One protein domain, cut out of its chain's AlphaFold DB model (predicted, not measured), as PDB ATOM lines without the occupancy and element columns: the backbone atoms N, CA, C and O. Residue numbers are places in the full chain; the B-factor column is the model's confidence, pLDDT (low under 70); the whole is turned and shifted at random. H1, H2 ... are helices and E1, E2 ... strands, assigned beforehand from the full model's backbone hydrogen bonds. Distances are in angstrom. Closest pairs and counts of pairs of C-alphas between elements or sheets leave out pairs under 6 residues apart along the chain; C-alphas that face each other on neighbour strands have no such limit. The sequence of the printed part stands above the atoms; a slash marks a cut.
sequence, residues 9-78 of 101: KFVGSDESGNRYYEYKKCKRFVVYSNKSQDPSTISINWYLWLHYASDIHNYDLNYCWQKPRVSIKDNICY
ATOM      1  N   LYS A   9    -153.244  76.538  35.540       87.06
ATOM      2  CA  LYS A   9    -154.581  76.982  35.157       87.06
ATOM      3  C   LYS A   9    -154.507  77.547  33.743       87.06
ATOM      4  O   LYS A   9    -153.706  78.443  33.486       87.06
ATOM      5  N   PHE A  10    -155.327  77.021  32.839       89.31
ATOM      6  CA  PHE A  10    -155.493  77.595  31.506       89.31
ATOM      7  C   PHE A  10    -156.212  78.944  31.609       89.31
ATOM      8  O   PHE A  10    -157.248  79.040  32.270       89.31
ATOM      9  N   VAL A  11    -155.640  79.975  30.987       89.69
ATOM     10  CA  VAL A  11    -156.162  81.350  31.025       89.69
ATOM     11  C   VAL A  11    -156.863  81.688  29.716       89.69
ATOM     12  O   VAL A  11    -157.967  82.223  29.729       89.69
ATOM     13  N   GLY A  12    -156.252  81.339  28.583       89.38
ATOM     14  CA  GLY A  12    -156.828  81.582  27.266       89.38
ATOM     15  C   GLY A  12    -155.868  81.266  26.126       89.38
ATOM     16  O   GLY A  12    -154.753  80.778  26.336       89.38
ATOM     17  N   SER A  13    -156.320  81.552  24.910       88.88
ATOM     18  CA  SER A  13    -155.548  81.398  23.680       88.88
ATOM     19  C   SER A  13    -155.622  82.653  22.816       88.88
ATOM     20  O   SER A  13    -156.599  83.395  22.890       88.88
ATOM     21  N   ASP A  14    -154.595  82.887  22.001       86.31
ATOM     22  CA  ASP A  14    -154.610  83.936  20.976       86.31
ATOM     23  C   ASP A  14    -155.009  83.402  19.591       86.31
ATOM     24  O   ASP A  14    -155.149  82.197  19.379       86.31
ATOM     25  N   GLU A  15    -155.176  84.318  18.637       83.25
ATOM     26  CA  GLU A  15    -155.493  84.021  17.231       83.25
ATOM     27  C   GLU A  15    -154.404  83.194  16.531       83.25
ATOM     28  O   GLU A  15    -154.680  82.473  15.577       83.25
ATOM     29  N   SER A  16    -153.163  83.258  17.023       80.75
ATOM     30  CA  SER A  16    -152.043  82.441  16.538       80.75
ATOM     31  C   SER A  16    -152.044  81.020  17.129       80.75
ATOM     32  O   SER A  16    -151.181  80.199  16.800       80.75
ATOM     33  N   GLY A  17    -152.998  80.710  18.010       85.88
ATOM     34  CA  GLY A  17    -153.143  79.422  18.683       85.88
ATOM     35  C   GLY A  17    -152.212  79.225  19.882       85.88
ATOM     36  O   GLY A  17    -152.155  78.119  20.426       85.88
ATOM     37  N   ASN A  18    -151.465  80.246  20.308       88.88
ATOM     38  CA  ASN A  18    -150.638  80.167  21.510       88.88
ATOM     39  C   ASN A  18    -151.540  80.068  22.738       88.88
ATOM     40  O   ASN A  18    -152.567  80.742  22.827       88.88
ATOM     41  N   ARG A  19    -151.150  79.223  23.692       90.00
ATOM     42  CA  ARG A  19    -151.921  78.949  24.908       90.00
ATOM     43  C   ARG A  19    -151.219  79.537  26.119       90.00
ATOM     44  O   ARG A  19    -150.023  79.321  26.311       90.00
ATOM     45  N   TYR A  20    -151.974  80.244  26.946       90.94
ATOM     46  CA  TYR A  20    -151.461  80.974  28.098       90.94
ATOM     47  C   TYR A  20    -151.923  80.314  29.390       90.94
ATOM     48  O   TYR A  20    -153.090  79.940  29.543       90.94
ATOM     49  N   TYR A  21    -150.987  80.173  30.320       90.12
ATOM     50  CA  TYR A  21    -151.187  79.440  31.558       90.12
ATOM     51  C   TYR A  21    -150.653  80.221  32.752       90.12
ATOM     52  O   TYR A  21    -149.644  80.927  32.672       90.12
ATOM     53  N   GLU A  22    -151.311  80.027  33.887       89.12
ATOM     54  CA  GLU A  22    -150.903  80.565  35.176       89.12
ATOM     55  C   GLU A  22    -150.634  79.427  36.166       89.12
ATOM     56  O   GLU A  22    -151.413  78.483  36.302       89.12
ATOM     57  N   TYR A  23    -149.513  79.502  36.878       85.88
ATOM     58  CA  TYR A  23    -149.139  78.557  37.925       85.88
ATOM     59  C   TYR A  23    -149.175  79.209  39.309       85.88
ATOM     60  O   TYR A  23    -148.993  80.420  39.458       85.88
ATOM     61  N   LYS A  24    -149.350  78.375  40.344       74.06
ATOM     62  CA  LYS A  24    -149.340  78.785  41.756       74.06
ATOM     63  C   LYS A  24    -148.127  79.686  42.052       74.06
ATOM     64  O   LYS A  24    -146.999  79.315  41.731       74.06
ATOM     65  N   LYS A  25    -148.369  80.825  42.719       74.38
ATOM     66  CA  LYS A  25    -147.432  81.956  42.942       74.38
ATOM     67  C   LYS A  25    -147.286  82.935  41.763       74.38
ATOM     68  O   LYS A  25    -146.185  83.425  41.530       74.38
ATOM     69  N   CYS A  26    -148.375  83.207  41.042       76.25
ATOM     70  CA  CYS A  26    -148.431  84.220  39.981       76.25
ATOM     71  C   CYS A  26    -147.373  84.020  38.890       76.25
ATOM     72  O   CYS A  26    -146.831  84.991  38.389       76.25
ATOM     73  N   LYS A  27    -147.018  82.778  38.538       87.38
ATOM     74  CA  LYS A  27    -146.077  82.531  37.436       87.38
ATOM     75  C   LYS A  27    -146.856  82.372  36.139       87.38
ATOM     76  O   LYS A  27    -147.655  81.445  36.032       87.38
ATOM     77  N   ARG A  28    -146.600  83.242  35.165       90.38
ATOM     78  CA  ARG A  28    -147.247  83.237  33.844       90.38
ATOM     79  C   ARG A  28    -146.314  82.638  32.798       90.38
ATOM     80  O   ARG A  28    -145.119  82.928  32.801       90.38
ATOM     81  N   PHE A  29    -146.840  81.788  31.923       89.12
ATOM     82  CA  PHE A  29    -146.076  81.221  30.813       89.12
ATOM     83  C   PHE A  29    -146.960  80.961  29.594       89.12
ATOM     84  O   PHE A  29    -148.180  80.824  29.694       89.12
ATOM     85  N   VAL A  30    -146.310  80.898  28.436       90.12
ATOM     86  CA  VAL A  30    -146.940  80.671  27.138       90.12
ATOM     87  C   VAL A  30    -146.430  79.367  26.538       90.12
ATOM     88  O   VAL A  30    -145.244  79.044  26.622       90.12
ATOM     89  N   VAL A  31    -147.339  78.613  25.931       89.00
ATOM     90  CA  VAL A  31    -147.040  77.449  25.100       89.00
ATOM     91  C   VAL A  31    -147.368  77.831  23.663       89.00
ATOM     92  O   VAL A  31    -148.538  77.991  23.310       89.00
ATOM     93  N   TYR A  32    -146.330  77.995  22.845       89.06
ATOM     94  CA  TYR A  32    -146.489  78.339  21.435       89.06
ATOM     95  C   TYR A  32    -147.102  77.178  20.651       89.06
ATOM     96  O   TYR A  32    -146.726  76.021  20.856       89.06
ATOM     97  N   SER A  33    -148.031  77.490  19.744       84.88
ATOM     98  CA  SER A  33    -148.629  76.494  18.839       84.88
ATOM     99  C   SER A  33    -147.661  76.107  17.717       84.88
ATOM    100  O   SER A  33    -147.606  74.957  17.284       84.88
ATOM    101  N   ASN A  34    -146.860  77.083  17.283       79.56
ATOM    102  CA  ASN A  34    -145.997  76.972  16.124       79.56
ATOM    103  C   ASN A  34    -144.610  76.437  16.478       79.56
ATOM    104  O   ASN A  34    -144.047  76.697  17.544       79.56
ATOM    105  N   LYS A  35    -144.020  75.723  15.514       65.38
ATOM    106  CA  LYS A  35    -142.666  75.158  15.617       65.38
ATOM    107  C   LYS A  35    -141.586  76.247  15.685       65.38
ATOM    108  O   LYS A  35    -140.542  76.040  16.296       65.38
ATOM    109  N   SER A  36    -141.854  77.409  15.085       65.69
ATOM    110  CA  SER A  36    -141.033  78.612  15.219       65.69
ATOM    111  C   SER A  36    -141.480  79.378  16.466       65.69
ATOM    112  O   SER A  36    -142.442  80.143  16.430       65.69
ATOM    113  N   GLN A  37    -140.830  79.097  17.595       73.50
ATOM    114  CA  GLN A  37    -141.112  79.711  18.896       73.50
ATOM    115  C   GLN A  37    -140.564  81.146  18.937       73.50
ATOM    116  O   GLN A  37    -139.490  81.387  19.482       73.50
ATOM    117  N   ASP A  38    -141.276  82.092  18.322       78.44
ATOM    118  CA  ASP A  38    -140.872  83.502  18.283       78.44
ATOM    119  C   ASP A  38    -141.693  84.364  19.256       78.44
ATOM    120  O   ASP A  38    -142.903  84.519  19.075       78.44
ATOM    121  N   PRO A  39    -141.056  85.002  20.259       80.31
ATOM    122  CA  PRO A  39    -141.760  85.829  21.241       80.31
ATOM    123  C   PRO A  39    -142.360  87.105  20.643       80.31
ATOM    124  O   PRO A  39    -143.307  87.664  21.194       80.31
ATOM    125  N   SER A  40    -141.857  87.551  19.490       80.56
ATOM    126  CA  SER A  40    -142.392  88.703  18.756       80.56
ATOM    127  C   SER A  40    -143.799  88.480  18.199       80.56
ATOM    128  O   SER A  40    -144.452  89.450  17.828       80.56
ATOM    129  N   THR A  41    -144.265  87.232  18.119       81.25
ATOM    130  CA  THR A  41    -145.562  86.879  17.518       81.25
ATOM    131  C   THR A  41    -146.727  87.003  18.508       81.25
ATOM    132  O   THR A  41    -147.882  87.049  18.103       81.25
ATOM    133  N   ILE A  42    -146.443  87.106  19.811       86.94
ATOM    134  CA  ILE A  42    -147.454  87.287  20.865       86.94
ATOM    135  C   ILE A  42    -148.233  88.588  20.615       86.94
ATOM    136  O   ILE A  42    -147.624  89.600  20.272       86.94
ATOM    137  N   SER A  43    -149.555  88.611  20.818       85.81
ATOM    138  CA  SER A  43    -150.343  89.852  20.719       85.81
ATOM    139  C   SER A  43    -150.006  90.846  21.842       85.81
ATOM    140  O   SER A  43    -149.408  90.496  22.860       85.81
ATOM    141  N   ILE A  44    -150.369  92.125  21.695       85.62
ATOM    142  CA  ILE A  44    -149.968  93.131  22.690       85.62
ATOM    143  C   ILE A  44    -150.607  92.897  24.064       85.62
ATOM    144  O   ILE A  44    -149.935  93.037  25.083       85.62
ATOM    145  N   ASN A  45    -151.864  92.456  24.085       86.25
ATOM    146  CA  ASN A  45    -152.603  92.180  25.314       86.25
ATOM    147  C   ASN A  45    -151.956  91.033  26.092       86.25
ATOM    148  O   ASN A  45    -151.688  91.152  27.287       86.25
ATOM    149  N   TRP A  46    -151.628  89.947  25.390       88.88
ATOM    150  CA  TRP A  46    -150.957  88.802  25.990       88.88
ATOM    151  C   TRP A  46    -149.523  89.115  26.408       88.88
ATOM    152  O   TRP A  46    -149.072  88.604  27.429       88.88
ATOM    153  N   TYR A  47    -148.825  89.992  25.684       88.75
ATOM    154  CA  TYR A  47    -147.511  90.487  26.090       88.75
ATOM    155  C   TYR A  47    -147.586  91.272  27.409       88.75
ATOM    156  O   TYR A  47    -146.827  90.986  28.332       88.75
ATOM    157  N   LEU A  48    -148.527  92.213  27.543       89.50
ATOM    158  CA  LEU A  48    -148.721  92.978  28.782       89.50
ATOM    159  C   LEU A  48    -149.087  92.069  29.958       89.50
ATOM    160  O   LEU A  48    -148.541  92.225  31.053       89.50
ATOM    161  N   TRP A  49    -149.967  91.096  29.719       89.81
ATOM    162  CA  TRP A  49    -150.339  90.101  30.716       89.81
ATOM    163  C   TRP A  49    -149.143  89.234  31.128       89.81
ATOM    164  O   TRP A  49    -148.876  89.069  32.317       89.81
ATOM    165  N   LEU A  50    -148.359  88.734  30.174       90.06
ATOM    166  CA  LEU A  50    -147.183  87.906  30.456       90.06
ATOM    167  C   LEU A  50    -146.119  88.666  31.268       90.06
ATOM    168  O   LEU A  50    -145.476  88.077  32.134       90.06
ATOM    169  N   HIS A  51    -145.970  89.969  31.023       89.50
ATOM    170  CA  HIS A  51    -145.009  90.846  31.698       89.50
ATOM    171  C   HIS A  51    -145.540  91.513  32.978       89.50
ATOM    172  O   HIS A  51    -144.910  92.444  33.476       89.50
ATOM    173  N   TYR A  52    -146.666  91.049  33.533       88.62
ATOM    174  CA  TYR A  52    -147.285  91.607  34.751       88.62
ATOM    175  C   TYR A  52    -147.626  93.104  34.665       88.62
ATOM    176  O   TYR A  52    -147.825  93.753  35.687       88.62
ATOM    177  N   ALA A  53    -147.700  93.661  33.454       88.25
ATOM    178  CA  ALA A  53    -148.025  95.067  33.237       88.25
ATOM    179  C   ALA A  53    -149.541  95.315  33.265       88.25
ATOM    180  O   ALA A  53    -149.984  96.415  33.577       88.25
ATOM    181  N   SER A  54    -150.335  94.291  32.946       84.19
ATOM    182  CA  SER A  54    -151.791  94.312  33.078       84.19
ATOM    183  C   SER A  54    -152.316  92.950  33.530       84.19
ATOM    184  O   SER A  54    -151.683  91.913  33.306       84.19
ATOM    185  N   ASP A  55    -153.480  92.952  34.173       79.19
ATOM    186  CA  ASP A  55    -154.213  91.738  34.542       79.19
ATOM    187  C   ASP A  55    -155.309  91.377  33.527       79.19
ATOM    188  O   ASP A  55    -155.893  90.298  33.579       79.19
ATOM    189  N   ILE A  56    -155.561  92.262  32.560       70.81
ATOM    190  CA  ILE A  56    -156.605  92.106  31.551       70.81
ATOM    191  C   ILE A  56    -155.948  91.658  30.243       70.81
ATOM    192  O   ILE A  56    -155.092  92.341  29.686       70.81
ATOM    193  N   HIS A  57    -156.359  90.495  29.742       67.81
ATOM    194  CA  HIS A  57    -155.829  89.880  28.518       67.81
ATOM    195  C   HIS A  57    -156.676  90.163  27.263       67.81
ATOM    196  O   HIS A  57    -156.308  89.738  26.170       67.81
ATOM    197  N   ASN A  58    -157.798  90.880  27.387       66.25
ATOM    198  CA  ASN A  58    -158.702  91.171  26.274       66.25
ATOM    199  C   ASN A  58    -159.025  92.669  26.198       66.25
ATOM    200  O   ASN A  58    -160.049  93.118  26.708       66.25
ATOM    201  N   TYR A  59    -158.120  93.445  25.605       67.12
ATOM    202  CA  TYR A  59    -158.431  94.806  25.191       67.12
ATOM    203  C   TYR A  59    -158.745  94.820  23.701       67.12
ATOM    204  O   TYR A  59    -157.927  94.386  22.888       67.12
ATOM    205  N   ASP A  60    -159.887  95.392  23.345       65.12
ATOM    206  CA  ASP A  60    -160.252  95.664  21.958       65.12
ATOM    207  C   ASP A  60    -159.579  96.981  21.517       65.12
ATOM    208  O   ASP A  60    -160.207  98.028  21.355       65.12
ATOM    209  N   LEU A  61    -158.240  96.979  21.453       66.31
ATOM    210  CA  LEU A  61    -157.446  98.141  21.034       66.31
ATOM    211  C   LEU A  61    -157.449  98.222  19.507       66.31
ATOM    212  O   LEU A  61    -156.469  97.866  18.852       66.31
ATOM    213  N   ASN A  62    -158.567  98.679  18.946       71.44
ATOM    214  CA  ASN A  62    -158.713  98.931  17.516       71.44
ATOM    215  C   ASN A  62    -158.569 100.427  17.242       71.44
ATOM    216  O   ASN A  62    -159.547 101.170  17.154       71.44
ATOM    217  N   TYR A  63    -157.324 100.886  17.107       82.56
ATOM    218  CA  TYR A  63    -157.042 102.237  16.630       82.56
ATOM    219  C   TYR A  63    -156.782 102.235  15.125       82.56
ATOM    220  O   TYR A  63    -156.052 101.391  14.614       82.56
ATOM    221  N   CYS A  64    -157.304 103.237  14.413       84.50
ATOM    222  CA  CYS A  64    -157.168 103.343  12.953       84.50
ATOM    223  C   CYS A  64    -155.707 103.419  12.465       84.50
ATOM    224  O   CYS A  64    -155.412 103.095  11.321       84.50
ATOM    225  N   TRP A  65    -154.789 103.869  13.322       84.69
ATOM    226  CA  TRP A  65    -153.361 103.994  13.023       84.69
ATOM    227  C   TRP A  65    -152.537 102.776  13.468       84.69
ATOM    228  O   TRP A  65    -151.332 102.718  13.203       84.69
ATOM    229  N   GLN A  66    -153.146 101.817  14.170       83.44
ATOM    230  CA  GLN A  66    -152.444 100.664  14.716       83.44
ATOM    231  C   GLN A  66    -152.059  99.704  13.594       83.44
ATOM    232  O   GLN A  66    -152.896  99.229  12.830       83.44
ATOM    233  N   LYS A  67    -150.764  99.407  13.501       80.75
ATOM    234  CA  LYS A  67    -150.242  98.447  12.530       80.75
ATOM    235  C   LYS A  67    -150.342  97.022  13.082       80.75
ATOM    236  O   LYS A  67    -150.145  96.838  14.288       80.75
ATOM    237  N   PRO A  68    -150.581  96.015  12.223       78.25
ATOM    238  CA  PRO A  68    -150.479  94.624  12.634       78.25
ATOM    239  C   PRO A  68    -149.050  94.315  13.093       78.25
ATOM    240  O   PRO A  68    -148.074  94.863  12.570       78.25
ATOM    241  N   ARG A  69    -148.924  93.451  14.100       74.44
ATOM    242  CA  ARG A  69    -147.625  93.031  14.634       74.44
ATOM    243  C   ARG A  69    -146.962  92.082  13.629       74.44
ATOM    244  O   ARG A  69    -147.615  91.175  13.124       74.44
ATOM    245  N   VAL A  70    -145.678  92.295  13.346       73.31
ATOM    246  CA  VAL A  70    -144.898  91.485  12.395       73.31
ATOM    247  C   VAL A  70    -143.772  90.779  13.143       73.31
ATOM    248  O   VAL A  70    -143.139  91.381  14.019       73.31
ATOM    249  N   SER A  71    -143.550  89.499  12.837       73.75
ATOM    250  CA  SER A  71    -142.531  88.696  13.509       73.75
ATOM    251  C   SER A  71    -141.129  89.216  13.189       73.75
ATOM    252  O   SER A  71    -140.849  89.652  12.077       73.75
ATOM    253  N   ILE A  72    -140.201  89.145  14.147       71.75
ATOM    254  CA  ILE A  72    -138.857  89.688  13.922       71.75
ATOM    255  C   ILE A  72    -138.094  88.934  12.823       71.75
ATOM    256  O   ILE A  72    -137.224  89.514  12.182       71.75
ATOM    257  N   LYS A  73    -138.434  87.662  12.573       67.62
ATOM    258  CA  LYS A  73    -137.833  86.860  11.501       67.62
ATOM    259  C   LYS A  73    -138.217  87.373  10.122       67.62
ATOM    260  O   LYS A  73    -137.339  87.516   9.275       67.62
ATOM    261  N   ASP A  74    -139.483  87.733   9.938       64.19
ATOM    262  CA  ASP A  74    -139.939  88.385   8.709       64.19
ATOM    263  C   ASP A  74    -139.245  89.749   8.545       64.19
ATOM    264  O   ASP A  74    -138.895  90.151   7.433       64.19
ATOM    265  N   ASN A  75    -138.941  90.407   9.671       58.44
ATOM    266  CA  ASN A  75    -138.284  91.713   9.720       58.44
ATOM    267  C   ASN A  75    -136.811  91.711   9.351       58.44
ATOM    268  O   ASN A  75    -136.330  92.690   8.798       58.44
ATOM    269  N   ILE A  76    -136.080  90.634   9.608       60.31
ATOM    270  CA  ILE A  76    -134.670  90.549   9.201       60.31
ATOM    271  C   ILE A  76    -134.557  90.518   7.667       60.31
ATOM    272  O   ILE A  76    -133.594  91.044   7.104       60.31
ATOM    273  N   CYS A  77    -135.556  89.954   6.985       57.00
ATOM    274  CA  CYS A  77    -135.604  89.898   5.525       57.00
ATOM    275  C   CYS A  77    -135.902  91.267   4.894       57.00
ATOM    276  O   CYS A  77    -135.424  91.541   3.792       57.00
ATOM    277  N   TYR A  78    -136.615  92.156   5.593       55.97
ATOM    278  CA  TYR A  78    -136.756  93.549   5.185       55.97
ATOM    279  C   TYR A  78    -135.742  94.426   5.941       55.97
ATOM    280  O   TYR A  78    -135.915  94.832   7.083       55.97
TER     281      TYR A  78
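What this domain is: This is residues 9 to 78 of the 101 residues of the protein "NADH:ubiquinone oxidoreductase 17.2 kD subunit" of Candidatus Xenolissoclinum pacificiensis L6 (UniProt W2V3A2). A small antiparallel sheet, E1-E2-E3, has the short helix H1 over one face; a long loop, sticking out at residues 62 to 67, leads to the small helix H2 away from the sheet. The 70 printed residues hold three named strands, a meander with each strand the antiparallel neighbour of the one before, then two named helices; the class is mixed, with under half of the residues in named elements. It is only just compact, close to loose: radius of gyration of the C-alphas 13.0 A, spans 41 by 30 by 18 A.

How they stand to each other: Start at E1, residues 9 to 13, in a hairpin with E2, residues 19 to 23; N 11 and O 20 are 2.9 A apart, within hydrogen-bond range. E2 forms a hairpin with E3, residues 27 to 31; look for N 21 and O 29, 2.9 A apart. H1, residues 44 to 50, is on the sheet at a height of 10.0 A, over E2 and only just not over E3, where 2 of its C-alphas fall. Its closest C-alphas to E3 are Leu 50 and Arg 28, 5.8 A. H2, residues 72 to 77, is apart from H1 and the strands. Each O i to N i+4 pair is within hydrogen-bond range in H1, 1 of 2 in H2.

Where its parts are: Find C-alpha 9 at (-154.581, 76.982, 35.157), where E1 begins its 12.3 A; E2 runs 13.3 A, E3 13.4 A, H1 9.8 A, and H2 9.0 A to C-alpha 77 at (-135.604, 89.898, 5.525).

The domain as a whole: The farthest C-alphas, Lys 24 and Tyr 78, are 41.4 A apart. The printed part has no cut; the links E3 to H1 and H1 to H2 are long. The model's pLDDT is under 70 at residues 35 to 36, 57 to 61 and 73 to 78.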